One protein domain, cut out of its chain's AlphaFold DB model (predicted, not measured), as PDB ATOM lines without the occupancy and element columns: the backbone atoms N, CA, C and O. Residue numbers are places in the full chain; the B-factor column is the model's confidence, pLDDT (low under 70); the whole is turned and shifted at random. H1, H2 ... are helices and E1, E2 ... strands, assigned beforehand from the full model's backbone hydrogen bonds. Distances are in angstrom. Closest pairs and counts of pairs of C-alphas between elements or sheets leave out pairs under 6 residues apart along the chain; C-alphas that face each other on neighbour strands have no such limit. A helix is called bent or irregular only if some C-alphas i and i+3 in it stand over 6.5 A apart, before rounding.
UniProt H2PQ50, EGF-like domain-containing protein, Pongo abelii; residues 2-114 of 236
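What this domain is: This is residues 2 to 114 of the 236 residues of the protein "EGF-like domain-containing protein" of Pongo abelii (UniProt H2PQ50). A four-stranded antiparallel sheet, twisted and built round the long hairpin E3 and E4, has a short helix on each face, H1 on one and H2 on the other. A small three-stranded sheet, E5 E6 E7, lies off toward one end of the longest axis, apart from the larger sheet, and residues 26 to 49, a long stretch with no named element, link H2 to E2, their C-alphas 1 to 15 A from the mean of all C-alphas. The printed part has 113 residues, with three named helices and seven named strands in the order H1 E1 H2 E2 E3 E4 H3 E5 E6 E7; the class is mixed, helices and strands, with under half of the residues in named elements. The whole is compact, with a radius of gyration of the C-alphas of 13.2 A and spans of 43 by 33 by 24 A.

How they stand to each other: The larger sheet runs E1, residues 13 to 15, E2, residues 50 to 52, E4, residues 73 to 80, and E3, residues 63 to 70; from edge to edge its strands' lines turn by 115 degrees. E3 and E4 form a hairpin, antiparallel at 158 degrees, with N 66 and O 77 2.8 A apart, within hydrogen-bond range. E2 is antiparallel to E4, with N 76 and O 50 at 2.7 A, and to E1, with N 51 and O 14 at 2.7 A. H1, residues 2 to 9, and H2, residues 18 to 25, are on opposite faces of this sheet, giving three layers, helices on both faces. The closest C-alphas of H1 and E1 are those of Asp 2 and Ser 15, 4.6 A. H2 has a height over the sheet of 8.6 A and runs slantwise to the strands, at 35 degrees to E4 on the local plane; their closest C-alphas are those of Cys 20 and Cys 75, 5.7 A. H3, residues 83 to 89, only grazes the sheet with its residues 85 to 89. It is irregular: C-alphas 84 and 87 are 7.4 A apart. Every O i to N i+4 pair is within hydrogen-bond range in H1 and H2; H3 has 0 of 3, but 3 of 4 O i to N i+3 pairs. E5, residues 96 to 98, E6, residues 101 to 104, and E7, residues 107 to 110, form a meander, each strand the antiparallel neighbour of the one before, with N 97 and O 101 at 3.2 A and N 102 and O 109 at 2.9 A.

Where its parts are: E4 is 22.7 A long from first to last C-alpha and E3 21.5 A; H3 is 10.6 A, H1 10.5 A and H2 10.3 A. H1 begins at C-alpha 2, (-19.325, 2.829, -77.517), and E7 ends at C-alpha 110, (-8.995, 4.854, -96.371).

The domain as a whole: The two C-alphas farthest apart are those of Glu 56 and Ser 112, 42.8 A. The printed part has no cut. The link from H2 to E2, 24 residues, is long. The mean pLDDT of the printed part is 94.2, and no printed residue is under 70.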
ATOM      1  N   ASP A   2     -18.668   3.208 -78.800       92.62
ATOM      2  CA  ASP A   2     -19.325   2.829 -77.517       92.62
ATOM      3  C   ASP A   2     -18.451   3.049 -76.269       92.62
ATOM      4  O   ASP A   2     -18.881   3.656 -75.287       92.62
ATOM      5  N   ARG A   3     -17.191   2.601 -76.331       94.50
ATOM      6  CA  ARG A   3     -16.205   2.824 -75.266       94.50
ATOM      7  C   ARG A   3     -16.021   4.314 -74.970       94.50
ATOM      8  O   ARG A   3     -16.151   4.718 -73.823       94.50
ATOM      9  N   GLN A   4     -15.795   5.124 -75.999       96.06
ATOM     10  CA  GLN A   4     -15.587   6.561 -75.850       96.06
ATOM     11  C   GLN A   4     -16.841   7.263 -75.295       96.06
ATOM     12  O   GLN A   4     -16.737   8.076 -74.382       96.06
ATOM     13  N   CYS A   5     -18.038   6.889 -75.759       97.06
ATOM     14  CA  CYS A   5     -19.305   7.395 -75.222       97.06
ATOM     15  C   CYS A   5     -19.456   7.107 -73.727       97.06
ATOM     16  O   CYS A   5     -19.821   7.999 -72.959       97.06
ATOM     17  N   SER A   6     -19.147   5.879 -73.305       95.69
ATOM     18  CA  SER A   6     -19.246   5.505 -71.894       95.69
ATOM     19  C   SER A   6     -18.176   6.163 -71.017       95.69
ATOM     20  O   SER A   6     -18.451   6.456 -69.856       95.69
ATOM     21  N   GLN A   7     -16.997   6.464 -71.567       94.50
ATOM     22  CA  GLN A   7     -15.959   7.244 -70.884       94.50
ATOM     23  C   GLN A   7     -16.334   8.726 -70.744       94.50
ATOM     24  O   GLN A   7     -16.122   9.299 -69.680       94.50
ATOM     25  N   LEU A   8     -16.911   9.332 -71.787       94.94
ATOM     26  CA  LEU A   8     -17.211  10.767 -71.816       94.94
ATOM     27  C   LEU A   8     -18.493  11.127 -71.049       94.94
ATOM     28  O   LEU A   8     -18.528  12.124 -70.333       94.94
ATOM     29  N   PHE A   9     -19.548  10.318 -71.179       95.69
ATOM     30  CA  PHE A   9     -20.876  10.610 -70.619       95.69
ATOM     31  C   PHE A   9     -21.306   9.639 -69.509       95.69
ATOM     32  O   PHE A   9     -22.340   9.839 -68.871       95.69
ATOM     33  N   GLY A  10     -20.535   8.578 -69.265       94.69
ATOM     34  CA  GLY A  10     -20.834   7.557 -68.265       94.69
ATOM     35  C   GLY A  10     -21.541   6.317 -68.823       94.69
ATOM     36  O   GLY A  10     -21.923   6.229 -69.988       94.69
ATOM     37  N   LYS A  11     -21.739   5.322 -67.952       94.62
ATOM     38  CA  LYS A  11     -22.141   3.945 -68.309       94.62
ATOM     39  C   LYS A  11     -23.466   3.787 -69.074       94.62
ATOM     40  O   LYS A  11     -23.693   2.735 -69.660       94.62
ATOM     41  N   PHE A  12     -24.348   4.786 -69.043       95.50
ATOM     42  CA  PHE A  12     -25.635   4.759 -69.751       95.50
ATOM     43  C   PHE A  12     -25.573   5.390 -71.148       95.50
ATOM     44  O   PHE A  12     -26.604   5.598 -71.785       95.50
ATOM     45  N   SER A  13     -24.369   5.695 -71.622       96.69
ATOM     46  CA  SER A  13     -24.119   6.249 -72.942       96.69
ATOM     47  C   SER A  13     -23.539   5.189 -73.873       96.69
ATOM     48  O   SER A  13     -22.615   4.459 -73.506       96.69
ATOM     49  N   LYS A  14     -24.085   5.100 -75.086       96.19
ATOM     50  CA  LYS A  14     -23.625   4.207 -76.163       96.19
ATOM     51  C   LYS A  14     -23.417   5.002 -77.446       96.19
ATOM     52  O   LYS A  14     -23.845   6.147 -77.523       96.19
ATOM     53  N   SER A  15     -22.791   4.423 -78.464       95.00
ATOM     54  CA  SER A  15     -22.713   5.033 -79.794       95.00
ATOM     55  C   SER A  15     -24.118   5.355 -80.290       95.00
ATOM     56  O   SER A  15     -25.024   4.520 -80.201       95.00
ATOM     57  N   ALA A  16     -24.299   6.561 -80.821       96.19
ATOM     58  CA  ALA A  16     -25.549   6.914 -81.467       96.19
ATOM     59  C   ALA A  16     -25.705   6.196 -82.815       96.19
ATOM     60  O   ALA A  16     -24.743   5.657 -83.377       96.19
ATOM     61  N   ASN A  17     -26.935   6.205 -83.329       94.25
ATOM     62  CA  ASN A  17     -27.214   5.805 -84.702       94.25
ATOM     63  C   ASN A  17     -26.731   6.884 -85.696       94.25
ATOM     64  O   ASN A  17     -26.342   7.995 -85.312       94.25
ATOM     65  N   LEU A  18     -26.755   6.544 -86.987       93.69
ATOM     66  CA  LEU A  18     -26.315   7.460 -88.041       93.69
ATOM     67  C   LEU A  18     -27.156   8.744 -88.060       93.69
ATOM     68  O   LEU A  18     -26.576   9.817 -88.105       93.69
ATOM     69  N   LEU A  19     -28.482   8.635 -87.914       94.75
ATOM     70  CA  LEU A  19     -29.409   9.776 -87.906       94.75
ATOM     71  C   LEU A  19     -29.060  10.821 -86.836       94.75
ATOM     72  O   LEU A  19     -28.976  12.003 -87.143       94.75
ATOM     73  N   CYS A  20     -28.804  10.398 -85.594       96.69
ATOM     74  CA  CYS A  20     -28.345  11.290 -84.528       96.69
ATOM     75  C   CYS A  20     -27.031  11.979 -84.899       96.69
ATOM     76  O   CYS A  20     -26.859  13.171 -84.659       96.69
ATOM     77  N   THR A  21     -26.083  11.209 -85.439       97.31
ATOM     78  CA  THR A  21     -24.753  11.729 -85.770       97.31
ATOM     79  C   THR A  21     -24.848  12.746 -86.902       97.31
ATOM     80  O   THR A  21     -24.173  13.767 -86.862       97.31
ATOM     81  N   GLU A  22     -25.720  12.489 -87.871       96.44
ATOM     82  CA  GLU A  22     -25.970  13.334 -89.032       96.44
ATOM     83  C   GLU A  22     -26.605  14.653 -88.640       96.44
ATOM     84  O   GLU A  22     -26.037  15.711 -88.912       96.44
ATOM     85  N   GLU A  23     -27.727  14.572 -87.930       96.44
ATOM     86  CA  GLU A  23     -28.471  15.741 -87.484       96.44
ATOM     87  C   GLU A  23     -27.592  16.661 -86.640       96.44
ATOM     88  O   GLU A  23     -27.559  17.864 -86.866       96.44
ATOM     89  N   VAL A  24     -26.832  16.101 -85.694       98.00
ATOM     90  CA  VAL A  24     -25.967  16.899 -84.822       98.00
ATOM     91  C   VAL A  24     -24.777  17.462 -85.601       98.00
ATOM     92  O   VAL A  24     -24.561  18.671 -85.582       98.00
ATOM     93  N   ASN A  25     -24.005  16.639 -86.321       98.25
ATOM     94  CA  ASN A  25     -22.746  17.093 -86.929       98.25
ATOM     95  C   ASN A  25     -22.929  18.050 -88.114       98.25
ATOM     96  O   ASN A  25     -22.005  18.813 -88.415       98.25
ATOM     97  N   PHE A  26     -24.106  18.081 -88.744       97.38
ATOM     98  CA  PHE A  26     -24.420  19.074 -89.771       97.38
ATOM     99  C   PHE A  26     -24.866  20.441 -89.234       97.38
ATOM    100  O   PHE A  26     -24.900  21.393 -90.016       97.38
ATOM    101  N   GLN A  27     -25.110  20.598 -87.926       96.94
ATOM    102  CA  GLN A  27     -25.458  21.905 -87.343       96.94
ATOM    103  C   GLN A  27     -24.336  22.941 -87.482       96.94
ATOM    104  O   GLN A  27     -24.610  24.140 -87.510       96.94
ATOM    105  N   TYR A  28     -23.082  22.491 -87.614       96.94
ATOM    106  CA  TYR A  28     -21.897  23.345 -87.697       96.94
ATOM    107  C   TYR A  28     -21.811  24.346 -86.535       96.94
ATOM    108  O   TYR A  28     -21.650  25.556 -86.709       96.94
ATOM    109  N   ASP A  29     -21.910  23.817 -85.321       97.06
ATOM    110  CA  ASP A  29     -21.807  24.577 -84.085       97.06
ATOM    111  C   ASP A  29     -20.753  23.966 -83.144       97.06
ATOM    112  O   ASP A  29     -19.932  23.128 -83.531       97.06
ATOM    113  N   LYS A  30     -20.727  24.401 -81.881       96.69
ATOM    114  CA  LYS A  30     -19.739  23.917 -80.905       96.69
ATOM    115  C   LYS A  30     -19.951  22.458 -80.467       96.69
ATOM    116  O   LYS A  30     -19.023  21.889 -79.876       96.69
ATOM    117  N   PHE A  31     -21.126  21.882 -80.729       98.06
ATOM    118  CA  PHE A  31     -21.534  20.518 -80.393       98.06
ATOM    119  C   PHE A  31     -21.490  19.583 -81.604       98.06
ATOM    120  O   PHE A  31     -21.235  18.400 -81.424       98.06
ATOM    121  N   GLY A  32     -21.659  20.085 -82.821       97.88
ATOM    122  CA  GLY A  32     -21.654  19.279 -84.035       97.88
ATOM    123  C   GLY A  32     -20.871  19.935 -85.161       97.88
ATOM    124  O   GLY A  32     -21.308  20.927 -85.737       97.88
ATOM    125  N   ASN A  33     -19.690  19.392 -85.460       97.81
ATOM    126  CA  ASN A  33     -18.821  19.827 -86.556       97.81
ATOM    127  C   ASN A  33     -17.689  18.803 -86.790       97.81
ATOM    128  O   ASN A  33     -17.483  17.897 -85.979       97.81
ATOM    129  N   CYS A  34     -16.919  18.985 -87.865       97.69
ATOM    130  CA  CYS A  34     -15.760  18.156 -88.222       97.69
ATOM    131  C   CYS A  34     -14.460  18.983 -88.179       97.69
ATOM    132  O   CYS A  34     -13.661  18.952 -89.108       97.69
ATOM    133  N   GLY A  35     -14.311  19.862 -87.177       93.88
ATOM    134  CA  GLY A  35     -13.313  20.949 -87.149       93.88
ATOM    135  C   GLY A  35     -13.650  22.111 -88.098       93.88
ATOM    136  O   GLY A  35     -13.208  23.244 -87.917       93.88
ATOM    137  N   SER A  36     -14.500  21.834 -89.080       94.19
ATOM    138  CA  SER A  36     -15.134  22.755 -90.013       94.19
ATOM    139  C   SER A  36     -16.561  22.254 -90.307       94.19
ATOM    140  O   SER A  36     -17.105  21.445 -89.547       94.19
ATOM    141  N   ARG A  37     -17.200  22.728 -91.384       96.31
ATOM    142  CA  ARG A  37     -18.449  22.114 -91.853       96.31
ATOM    143  C   ARG A  37     -18.169  20.679 -92.286       96.31
ATOM    144  O   ARG A  37     -17.254  20.445 -93.067       96.31
ATOM    145  N   CYS A  38     -18.964  19.737 -91.794       97.31
ATOM    146  CA  CYS A  38     -18.807  18.338 -92.166       97.31
ATOM    147  C   CYS A  38     -19.160  18.100 -93.636       97.31
ATOM    148  O   CYS A  38     -20.139  18.640 -94.153       97.31
ATOM    149  N   ASN A  39     -18.391  17.227 -94.282       96.00
ATOM    150  CA  ASN A  39     -18.832  16.503 -95.466       96.00
ATOM    151  C   ASN A  39     -19.667  15.288 -95.020       96.00
ATOM    152  O   ASN A  39     -19.428  14.725 -93.951       96.00
ATOM    153  N   PHE A  40     -20.598  14.840 -95.861       94.94
ATOM    154  CA  PHE A  40     -21.351  13.600 -95.661       94.94
ATOM    155  C   PHE A  40     -20.468  12.353 -95.476       94.94
ATOM    156  O   PHE A  40     -20.879  11.397 -94.829       94.94
ATOM    157  N   PHE A  41     -19.242  12.330 -95.998       95.31
ATOM    158  CA  PHE A  41     -18.341  11.196 -95.765       95.31
ATOM    159  C   PHE A  41     -17.608  11.255 -94.415       95.31
ATOM    160  O   PHE A  41     -17.157  10.220 -93.932       95.31
ATOM    161  N   ASP A  42     -17.541  12.430 -93.782       97.25
ATOM    162  CA  ASP A  42     -16.716  12.691 -92.593       97.25
ATOM    163  C   ASP A  42     -17.527  12.806 -91.298       97.25
ATOM    164  O   ASP A  42     -16.968  12.840 -90.205       97.25
ATOM    165  N   ILE A  43     -18.857  12.816 -91.398       97.19
ATOM    166  CA  ILE A  43     -19.809  12.973 -90.284       97.19
ATOM    167  C   ILE A  43     -19.492  12.029 -89.118       97.19
ATOM    168  O   ILE A  43     -19.613  12.427 -87.963       97.19
ATOM    169  N   LEU A  44     -19.077  10.788 -89.392       96.88
ATOM    170  CA  LEU A  44     -18.763   9.801 -88.351       96.88
ATOM    171  C   LEU A  44     -17.435  10.065 -87.621       96.88
ATOM    172  O   LEU A  44     -17.152   9.373 -86.644       96.88
ATOM    173  N   CYS A  45     -16.641  11.021 -88.101       97.75
ATOM    174  CA  CYS A  45     -15.336  11.419 -87.575       97.75
ATOM    175  C   CYS A  45     -15.326  12.823 -86.963       97.75
ATOM    176  O   CYS A  45     -14.318  13.225 -86.384       97.75
ATOM    177  N   GLY A  46     -16.439  13.555 -87.047       97.75
ATOM    178  CA  GLY A  46     -16.615  14.827 -86.360       97.75
ATOM    179  C   GLY A  46     -16.766  14.668 -84.846       97.75
ATOM    180  O   GLY A  46     -16.185  13.780 -84.210       97.75
ATOM    181  N   LYS A  47     -17.563  15.549 -84.244       98.31
ATOM    182  CA  LYS A  47     -17.948  15.441 -82.833       98.31
ATOM    183  C   LYS A  47     -18.539  14.065 -82.536       98.31
ATOM    184  O   LYS A  47     -19.284  13.512 -83.350       98.31
ATOM    185  N   ILE A  48     -18.172  13.494 -81.387       98.25
ATOM    186  CA  ILE A  48     -18.733  12.204 -80.987       98.25
ATOM    187  C   ILE A  48     -20.180  12.398 -80.542       98.25
ATOM    188  O   ILE A  48     -20.467  13.201 -79.654       98.25
ATOM    189  N   VAL A  49     -21.079  11.627 -81.151       98.31
ATOM    190  CA  VAL A  49     -22.504  11.635 -80.827       98.31
ATOM    191  C   VAL A  49     -22.888  10.300 -80.203       98.31
ATOM    192  O   VAL A  49     -22.576   9.226 -80.727       98.31
ATOM    193  N   CYS A  50     -23.562  10.368 -79.060       98.31
ATOM    194  CA  CYS A  50     -23.895   9.207 -78.247       98.31
ATOM    195  C   CYS A  50     -25.400   9.103 -77.995       98.31
ATOM    196  O   CYS A  50     -26.099  10.103 -77.963       98.31
ATOM    197  N   HIS A  51     -25.918   7.896 -77.816       97.75
ATOM    198  CA  HIS A  51     -27.292   7.646 -77.402       97.75
ATOM    199  C   HIS A  51     -27.356   7.494 -75.880       97.75
ATOM    200  O   HIS A  51     -26.647   6.664 -75.304       97.75
ATOM    201  N   TRP A  52     -28.224   8.280 -75.246       97.12
ATOM    202  CA  TRP A  52     -28.469   8.257 -73.808       97.12
ATOM    203  C   TRP A  52     -29.742   7.488 -73.477       97.12
ATOM    204  O   TRP A  52     -30.813   7.803 -73.988       97.12
ATOM    205  N   ILE A  53     -29.622   6.485 -72.605       94.38
ATOM    206  CA  ILE A  53     -30.740   5.597 -72.236       94.38
ATOM    207  C   ILE A  53     -31.180   5.744 -70.776       94.38
ATOM    208  O   ILE A  53     -31.867   4.872 -70.247       94.38
ATOM    209  N   HIS A  54     -30.768   6.818 -70.103       94.75
ATOM    210  CA  HIS A  54     -31.136   7.080 -68.715       94.75
ATOM    211  C   HIS A  54     -32.062   8.295 -68.603       94.75
ATOM    212  O   HIS A  54     -32.038   9.188 -69.444       94.75
ATOM    213  N   SER A  55     -32.896   8.319 -67.565       91.38
ATOM    214  CA  SER A  55     -33.866   9.394 -67.327       91.38
ATOM    215  C   SER A  55     -33.238  10.646 -66.717       91.38
ATOM    216  O   SER A  55     -33.800  11.730 -66.824       91.38
ATOM    217  N   GLU A  56     -32.096  10.496 -66.051       93.31
ATOM    218  CA  GLU A  56     -31.396  11.598 -65.397       93.31
ATOM    219  C   GLU A  56     -30.414  12.278 -66.351       93.31
ATOM    220  O   GLU A  56     -29.913  11.668 -67.301       93.31
ATOM    221  N   LEU A  57     -30.130  13.555 -66.087       91.94
ATOM    222  CA  LEU A  57     -29.112  14.303 -66.817       91.94
ATOM    223  C   LEU A  57     -27.717  13.768 -66.485       91.94
ATOM    224  O   LEU A  57     -27.448  13.331 -65.366       91.94
ATOM    225  N   VAL A  58     -26.806  13.854 -67.452       93.50
ATOM    226  CA  VAL A  58     -25.395  13.516 -67.254       93.50
ATOM    227  C   VAL A  58     -24.799  14.437 -66.172       93.50
ATOM    228  O   VAL A  58     -24.795  15.657 -66.359       93.50
ATOM    229  N   PRO A  59     -24.263  13.899 -65.060       87.69
ATOM    230  CA  PRO A  59     -23.796  14.693 -63.924       87.69
ATOM    231  C   PRO A  59     -22.350  15.196 -64.116       87.69
ATOM    232  O   PRO A  59     -21.492  14.974 -63.265       87.69
ATOM    233  N   MET A  60     -22.056  15.852 -65.244       84.88
ATOM    234  CA  MET A  60     -20.724  16.390 -65.573       84.88
ATOM    235  C   MET A  60     -20.721  17.922 -65.544       84.88
ATOM    236  O   MET A  60     -21.643  18.559 -66.047       84.88
ATOM    237  N   THR A  61     -19.671  18.527 -64.977       82.88
ATOM    238  CA  THR A  61     -19.567  19.991 -64.802       82.88
ATOM    239  C   THR A  61     -18.538  20.661 -65.717       82.88
ATOM    240  O   THR A  61     -18.579  21.883 -65.892       82.88
ATOM    241  N   ASP A  62     -17.629  19.895 -66.326       92.31
ATOM    242  CA  ASP A  62     -16.583  20.386 -67.233       92.31
ATOM    243  C   ASP A  62     -16.983  20.362 -68.720       92.31
ATOM    244  O   ASP A  62     -16.269  20.916 -69.567       92.31
ATOM    245  N   LEU A  63     -18.153  19.800 -69.028       95.50
ATOM    246  CA  LEU A  63     -18.738  19.723 -70.364       95.50
ATOM    247  C   LEU A  63     -20.004  20.580 -70.457       95.50
ATOM    248  O   LEU A  63     -20.878  20.522 -69.594       95.50
ATOM    249  N   ASP A  64     -20.143  21.324 -71.550       96.00
ATOM    250  CA  ASP A  64     -21.457  21.753 -72.023       96.00
ATOM    251  C   ASP A  64     -22.041  20.607 -72.852       96.00
ATOM    252  O   ASP A  64     -21.375  20.127 -73.769       96.00
ATOM    253  N   ILE A  65     -23.268  20.177 -72.561       96.81
ATOM    254  CA  ILE A  65     -23.890  19.011 -73.205       96.81
ATOM    255  C   ILE A  65     -25.127  19.455 -73.985       96.81
ATOM    256  O   ILE A  65     -26.001  20.129 -73.441       96.81
ATOM    257  N   GLN A  66     -25.204  19.057 -75.252       97.19
ATOM    258  CA  GLN A  66     -26.391  19.180 -76.090       97.19
ATOM    259  C   GLN A  66     -27.189  17.877 -76.019       97.19
ATOM    260  O   GLN A  66     -26.632  16.798 -76.216       97.19
ATOM    261  N   TYR A  67     -28.490  18.002 -75.763       96.69
ATOM    262  CA  TYR A  67     -29.459  16.913 -75.823       96.69
ATOM    263  C   TYR A  67     -30.369  17.152 -77.028       96.69
ATOM    264  O   TYR A  67     -31.068  18.164 -77.077       96.69
ATOM    265  N   THR A  68     -30.388  16.214 -77.969       96.62
ATOM    266  CA  THR A  68     -31.221  16.274 -79.175       96.62
ATOM    267  C   THR A  68     -32.149  15.067 -79.189       96.62
ATOM    268  O   THR A  68     -31.686  13.930 -79.137       96.62
ATOM    269  N   TYR A  69     -33.461  15.292 -79.240       95.88
ATOM    270  CA  TYR A  69     -34.441  14.210 -79.335       95.88
ATOM    271  C   TYR A  69     -34.802  13.953 -80.799       95.88
ATOM    272  O   TYR A  69     -35.363  14.829 -81.455       95.88
ATOM    273  N   LEU A  70     -34.504  12.754 -81.302       94.88
ATOM    274  CA  LEU A  70     -34.735  12.383 -82.697       94.88
ATOM    275  C   LEU A  70     -35.297  10.962 -82.795       94.88
ATOM    276  O   LEU A  70     -34.632   9.992 -82.436       94.88
ATOM    277  N   GLY A  71     -36.536  10.830 -83.276       89.19
ATOM    278  CA  GLY A  71     -37.151   9.525 -83.557       89.19
ATOM    279  C   GLY A  71     -37.209   8.569 -82.358       89.19
ATOM    280  O   GLY A  71     -37.021   7.371 -82.534       89.19
ATOM    281  N   GLY A  72     -37.418   9.080 -81.139       91.50
ATOM    282  CA  GLY A  72     -37.418   8.262 -79.919       91.50
ATOM    283  C   GLY A  72     -36.049   8.082 -79.258       91.50
ATOM    284  O   GLY A  72     -35.975   7.485 -78.188       91.50
ATOM    285  N   HIS A  73     -34.982   8.620 -79.850       94.38
ATOM    286  CA  HIS A  73     -33.625   8.554 -79.317       94.38
ATOM    287  C   HIS A  73     -33.192   9.893 -78.723       94.38
ATOM    288  O   HIS A  73     -33.458  10.949 -79.295       94.38
ATOM    289  N   VAL A  74     -32.479   9.845 -77.597       97.00
ATOM    290  CA  VAL A  74     -31.809  11.015 -77.012       97.00
ATOM    291  C   VAL A  74     -30.346  11.000 -77.447       97.00
ATOM    292  O   VAL A  74     -29.547  10.211 -76.940       97.00
ATOM    293  N   CYS A  75     -30.005  11.847 -78.409       97.62
ATOM    294  CA  CYS A  75     -28.649  12.044 -78.900       97.62
ATOM    295  C   CYS A  75     -27.919  13.057 -78.001       97.62
ATOM    296  O   CYS A  75     -28.438  14.139 -77.731       97.62
ATOM    297  N   LEU A  76     -26.711  12.722 -77.565       97.75
ATOM    298  CA  LEU A  76     -25.815  13.586 -76.809       97.75
ATOM    299  C   LEU A  76     -24.627  13.990 -77.660       97.75
ATOM    300  O   LEU A  76     -24.014  13.139 -78.304       97.75
ATOM    301  N   SER A  77     -24.243  15.253 -77.550       98.06
ATOM    302  CA  SER A  77     -22.910  15.722 -77.911       98.06
ATOM    303  C   SER A  77     -22.412  16.715 -76.867       98.06
ATOM    304  O   SER A  77     -23.196  17.264 -76.092       98.06
ATOM    305  N   ALA A  78     -21.102  16.938 -76.811       97.50
ATOM    306  CA  ALA A  78     -20.492  17.809 -75.822       97.50
ATOM    307  C   ALA A  78     -19.507  18.807 -76.419       97.50
ATOM    308  O   ALA A  78     -18.833  18.563 -77.422       97.50
ATOM    309  N   HIS A  79     -19.362  19.928 -75.724       97.19
ATOM    310  CA  HIS A  79     -18.267  20.866 -75.876       97.19
ATOM    311  C   HIS A  79     -17.520  20.981 -74.547       97.19
ATOM    312  O   HIS A  79     -18.092  21.400 -73.542       97.19
ATOM    313  N   ALA A  80     -16.237  20.621 -74.532       96.44
ATOM    314  CA  ALA A  80     -15.418  20.776 -73.337       96.44
ATOM    315  C   ALA A  80     -15.136  22.258 -73.070       96.44
ATOM    316  O   ALA A  80     -14.653  22.974 -73.949       96.44
ATOM    317  N   ARG A  81     -15.388  22.712 -71.836       94.50
ATOM    318  CA  ARG A  81     -15.111  24.100 -71.423       94.50
ATOM    319  C   ARG A  81     -13.616  24.402 -71.410       94.50
ATOM    320  O   ARG A  81     -13.191  25.511 -71.727       94.50
ATOM    321  N   ASN A  82     -12.811  23.403 -71.054       94.19
ATOM    322  CA  ASN A  82     -11.362  23.491 -71.132       94.19
ATOM    323  C   ASN A  82     -10.895  23.206 -72.567       94.19
ATOM    324  O   ASN A  82     -11.111  22.112 -73.087       94.19
ATOM    325  N   ARG A  83     -10.195  24.171 -73.181       89.94
ATOM    326  CA  ARG A  83      -9.647  24.041 -74.541       89.94
ATOM    327  C   ARG A  83      -8.748  22.819 -74.709       89.94
ATOM    328  O   ARG A  83      -8.821  22.168 -75.745       89.94
ATOM    329  N   SER A  84      -7.966  22.466 -73.689       93.06
ATOM    330  CA  SER A  84      -7.062  21.312 -73.739       93.06
ATOM    331  C   SER A  84      -7.793  19.969 -73.817       93.06
ATOM    332  O   SER A  84      -7.198  18.993 -74.251       93.06
ATOM    333  N   LYS A  85      -9.074  19.922 -73.425       93.19
ATOM    334  CA  LYS A  85      -9.919  18.720 -73.480       93.19
ATOM    335  C   LYS A  85     -10.853  18.686 -74.695       93.19
ATOM    336  O   LYS A  85     -11.683  17.792 -74.810       93.19
ATOM    337  N   GLN A  86     -10.782  19.660 -75.608       92.69
ATOM    338  CA  GLN A  86     -11.707  19.687 -76.747       92.69
ATOM    339  C   GLN A  86     -11.567  18.460 -77.650       92.69
ATOM    340  O   GLN A  86     -12.583  17.975 -78.148       92.69
ATOM    341  N   SER A  87     -10.354  17.930 -77.823       93.75
ATOM    342  CA  SER A  87     -10.102  16.713 -78.605       93.75
ATOM    343  C   SER A  87     -10.869  15.495 -78.079       93.75
ATOM    344  O   SER A  87     -11.328  14.695 -78.885       93.75
ATOM    345  N   GLU A  88     -11.100  15.397 -76.764       95.31
ATOM    346  CA  GLU A  88     -11.851  14.296 -76.133       95.31
ATOM    347  C   GLU A  88     -13.325  14.252 -76.582       95.31
ATOM    348  O   GLU A  88     -13.978  13.213 -76.499       95.31
ATOM    349  N   THR A  89     -13.849  15.378 -77.087       97.06
ATOM    350  CA  THR A  89     -15.231  15.505 -77.588       97.06
ATOM    351  C   THR A  89     -15.383  15.234 -79.088       97.06
ATOM    352  O   THR A  89     -16.494  15.312 -79.616       97.06
ATOM    353  N   TYR A  90     -14.291  14.932 -79.792       98.19
ATOM    354  CA  TYR A  90     -14.327  14.444 -81.171       98.19
ATOM    355  C   TYR A  90     -14.186  12.935 -81.191       98.19
ATOM    356  O   TYR A  90     -13.600  12.353 -80.284       98.19
ATOM    357  N   THR A  91     -14.706  12.297 -82.234       97.44
ATOM    358  CA  THR A  91     -14.466  10.871 -82.451       97.44
ATOM    359  C   THR A  91     -12.961  10.612 -82.504       97.44
ATOM    360  O   THR A  91     -12.241  11.289 -83.238       97.44
ATOM    361  N   GLU A  92     -12.489   9.649 -81.710       95.19
ATOM    362  CA  GLU A  92     -11.070   9.296 -81.650       95.19
ATOM    363  C   GLU A  92     -10.533   8.888 -83.026       95.19
ATOM    364  O   GLU A  92     -11.200   8.176 -83.791       95.19
ATOM    365  N   ASP A  93      -9.294   9.294 -83.311       91.31
ATOM    366  CA  ASP A  93      -8.536   8.772 -84.443       91.31
ATOM    367  C   ASP A  93      -8.559   7.238 -84.425       91.31
ATOM    368  O   ASP A  93      -8.669   6.613 -83.372       91.31
ATOM    369  N   ILE A  94      -8.459   6.631 -85.607       87.50
ATOM    370  CA  ILE A  94      -8.503   5.181 -85.824       87.50
ATOM    371  C   ILE A  94      -9.899   4.556 -85.648       87.50
ATOM    372  O   ILE A  94     -10.139   3.419 -86.063       87.50
ATOM    373  N   THR A  95     -10.888   5.306 -85.161       88.50
ATOM    374  CA  THR A  95     -12.266   4.815 -85.099       88.50
ATOM    375  C   THR A  95     -12.804   4.474 -86.491       88.50
ATOM    376  O   THR A  95     -12.746   5.286 -87.411       88.50
ATOM    377  N   ALA A  96     -13.398   3.289 -86.640       88.12
ATOM    378  CA  ALA A  96     -14.011   2.870 -87.895       88.12
ATOM    379  C   ALA A  96     -15.161   3.808 -88.321       88.12
ATOM    380  O   ALA A  96     -16.114   4.053 -87.570       88.12
ATOM    381  N   CYS A  97     -15.096   4.295 -89.559       93.56
ATOM    382  CA  CYS A  97     -16.090   5.201 -90.152       93.56
ATOM    383  C   CYS A  97     -16.673   4.673 -91.470       93.56
ATOM    384  O   CYS A  97     -17.567   5.277 -92.049       93.56
ATOM    385  N   GLY A  98     -16.207   3.518 -91.935       87.81
ATOM    386  CA  GLY A  98     -16.724   2.856 -93.120       87.81
ATOM    387  C   GLY A  98     -15.971   1.564 -93.392       87.81
ATOM    388  O   GLY A  98     -15.028   1.208 -92.680       87.81
ATOM    389  N   GLN A  99     -16.370   0.857 -94.444       81.44
ATOM    390  CA  GLN A  99     -15.643  -0.330 -94.869       81.44
ATOM    391  C   GLN A  99     -14.236   0.077 -95.322       81.44
ATOM    392  O   GLN A  99     -14.087   0.877 -96.240       81.44
ATOM    393  N   HIS A 100     -13.211  -0.481 -94.676       79.75
ATOM    394  CA  HIS A 100     -11.804  -0.153 -94.930       79.75
ATOM    395  C   HIS A 100     -11.408   1.315 -94.676       79.75
ATOM    396  O   HIS A 100     -10.432   1.789 -95.267       79.75
ATOM    397  N   LYS A 101     -12.147   2.026 -93.815       86.81
ATOM    398  CA  LYS A 101     -11.892   3.431 -93.485       86.81
ATOM    399  C   LYS A 101     -11.871   3.688 -91.980       86.81
ATOM    400  O   LYS A 101     -12.649   3.088 -91.232       86.81
ATOM    401  N   ALA A 102     -11.027   4.623 -91.557       91.94
ATOM    402  CA  ALA A 102     -10.938   5.106 -90.181       91.94
ATOM    403  C   ALA A 102     -10.884   6.631 -90.120       91.94
ATOM    404  O   ALA A 102     -10.488   7.303 -91.073       91.94
ATOM    405  N   CYS A 103     -11.254   7.150 -88.955       94.88
ATOM    406  CA  CYS A 103     -11.128   8.556 -88.640       94.88
ATOM    407  C   CYS A 103      -9.667   8.959 -88.475       94.88
ATOM    408  O   CYS A 103      -8.892   8.284 -87.797       94.88
ATOM    409  N   ARG A 104      -9.296  10.083 -89.078       94.69
ATOM    410  CA  ARG A 104      -8.023  10.752 -88.837       94.69
ATOM    411  C   ARG A 104      -8.226  12.243 -88.989       94.69
ATOM    412  O   ARG A 104      -8.615  12.686 -90.064       94.69
ATOM    413  N   SER A 105      -7.955  13.002 -87.930       94.44
ATOM    414  CA  SER A 105      -8.072  14.469 -87.970       94.44
ATOM    415  C   SER A 105      -9.446  14.928 -88.482       94.44
ATOM    416  O   SER A 105      -9.541  15.766 -89.369       94.44
ATOM    417  N   GLN A 106     -10.505  14.332 -87.925       96.38
ATOM    418  CA  GLN A 106     -11.913  14.598 -88.249       96.38
ATOM    419  C   GLN A 106     -12.373  14.219 -89.669       96.38
ATOM    420  O   GLN A 106     -13.510  14.510 -90.030       96.38
ATOM    421  N   GLU A 107     -11.558  13.497 -90.437       96.88
ATOM    422  CA  GLU A 107     -11.913  12.986 -91.765       96.88
ATOM    423  C   GLU A 107     -11.976  11.456 -91.789       96.88
ATOM    424  O   GLU A 107     -11.224  10.779 -91.082       96.88
ATOM    425  N   CYS A 108     -12.841  10.897 -92.636       95.94
ATOM    426  CA  CYS A 108     -12.960   9.457 -92.840       95.94
ATOM    427  C   CYS A 108     -12.098   8.991 -94.020       95.94
ATOM    428  O   CYS A 108     -12.514   9.010 -95.184       95.94
ATOM    429  N   ARG A 109     -10.889   8.516 -93.716       94.25
ATOM    430  CA  ARG A 109      -9.874   8.167 -94.721       94.25
ATOM    431  C   ARG A 109      -9.739   6.667 -94.917       94.25
ATOM    432  O   ARG A 109     -10.012   5.876 -94.013       94.25
ATOM    433  N   ASN A 110      -9.293   6.260 -96.105       89.94
ATOM    434  CA  ASN A 110      -8.995   4.854 -96.371       89.94
ATOM    435  C   ASN A 110      -7.797   4.392 -95.542       89.94
ATOM    436  O   ASN A 110      -6.812   5.110 -95.398       89.94
ATOM    437  N   PHE A 111      -7.834   3.146 -95.074       81.75
ATOM    438  CA  PHE A 111      -6.719   2.552 -94.331       81.75
ATOM    439  C   PHE A 111      -5.378   2.618 -95.083       81.75
ATOM    440  O   PHE A 111      -4.341   2.815 -94.455       81.75
ATOM    441  N   SER A 112      -5.398   2.539 -96.418       79.25
ATOM    442  CA  SER A 112      -4.207   2.685 -97.267       79.25
ATOM    443  C   SER A 112      -3.535   4.053 -97.139       79.25
ATOM    444  O   SER A 112      -2.317   4.135 -97.200       79.25
ATOM    445  N   GLU A 113      -4.311   5.121 -96.948       83.56
ATOM    446  CA  GLU A 113      -3.796   6.487 -96.768       83.56
ATOM    447  C   GLU A 113      -3.273   6.717 -95.345       83.56
ATOM    448  O   GLU A 113      -2.458   7.603 -95.106       83.56
ATOM    449  N   LEU A 114      -3.751   5.911 -94.397       78.25
ATOM    450  CA  LEU A 114      -3.378   5.972 -92.987       78.25
ATOM    451  C   LEU A 114      -2.197   5.054 -92.646       78.25
ATOM    452  O   LEU A 114      -1.812   4.983 -91.481       78.25
TER     453      LEU A 114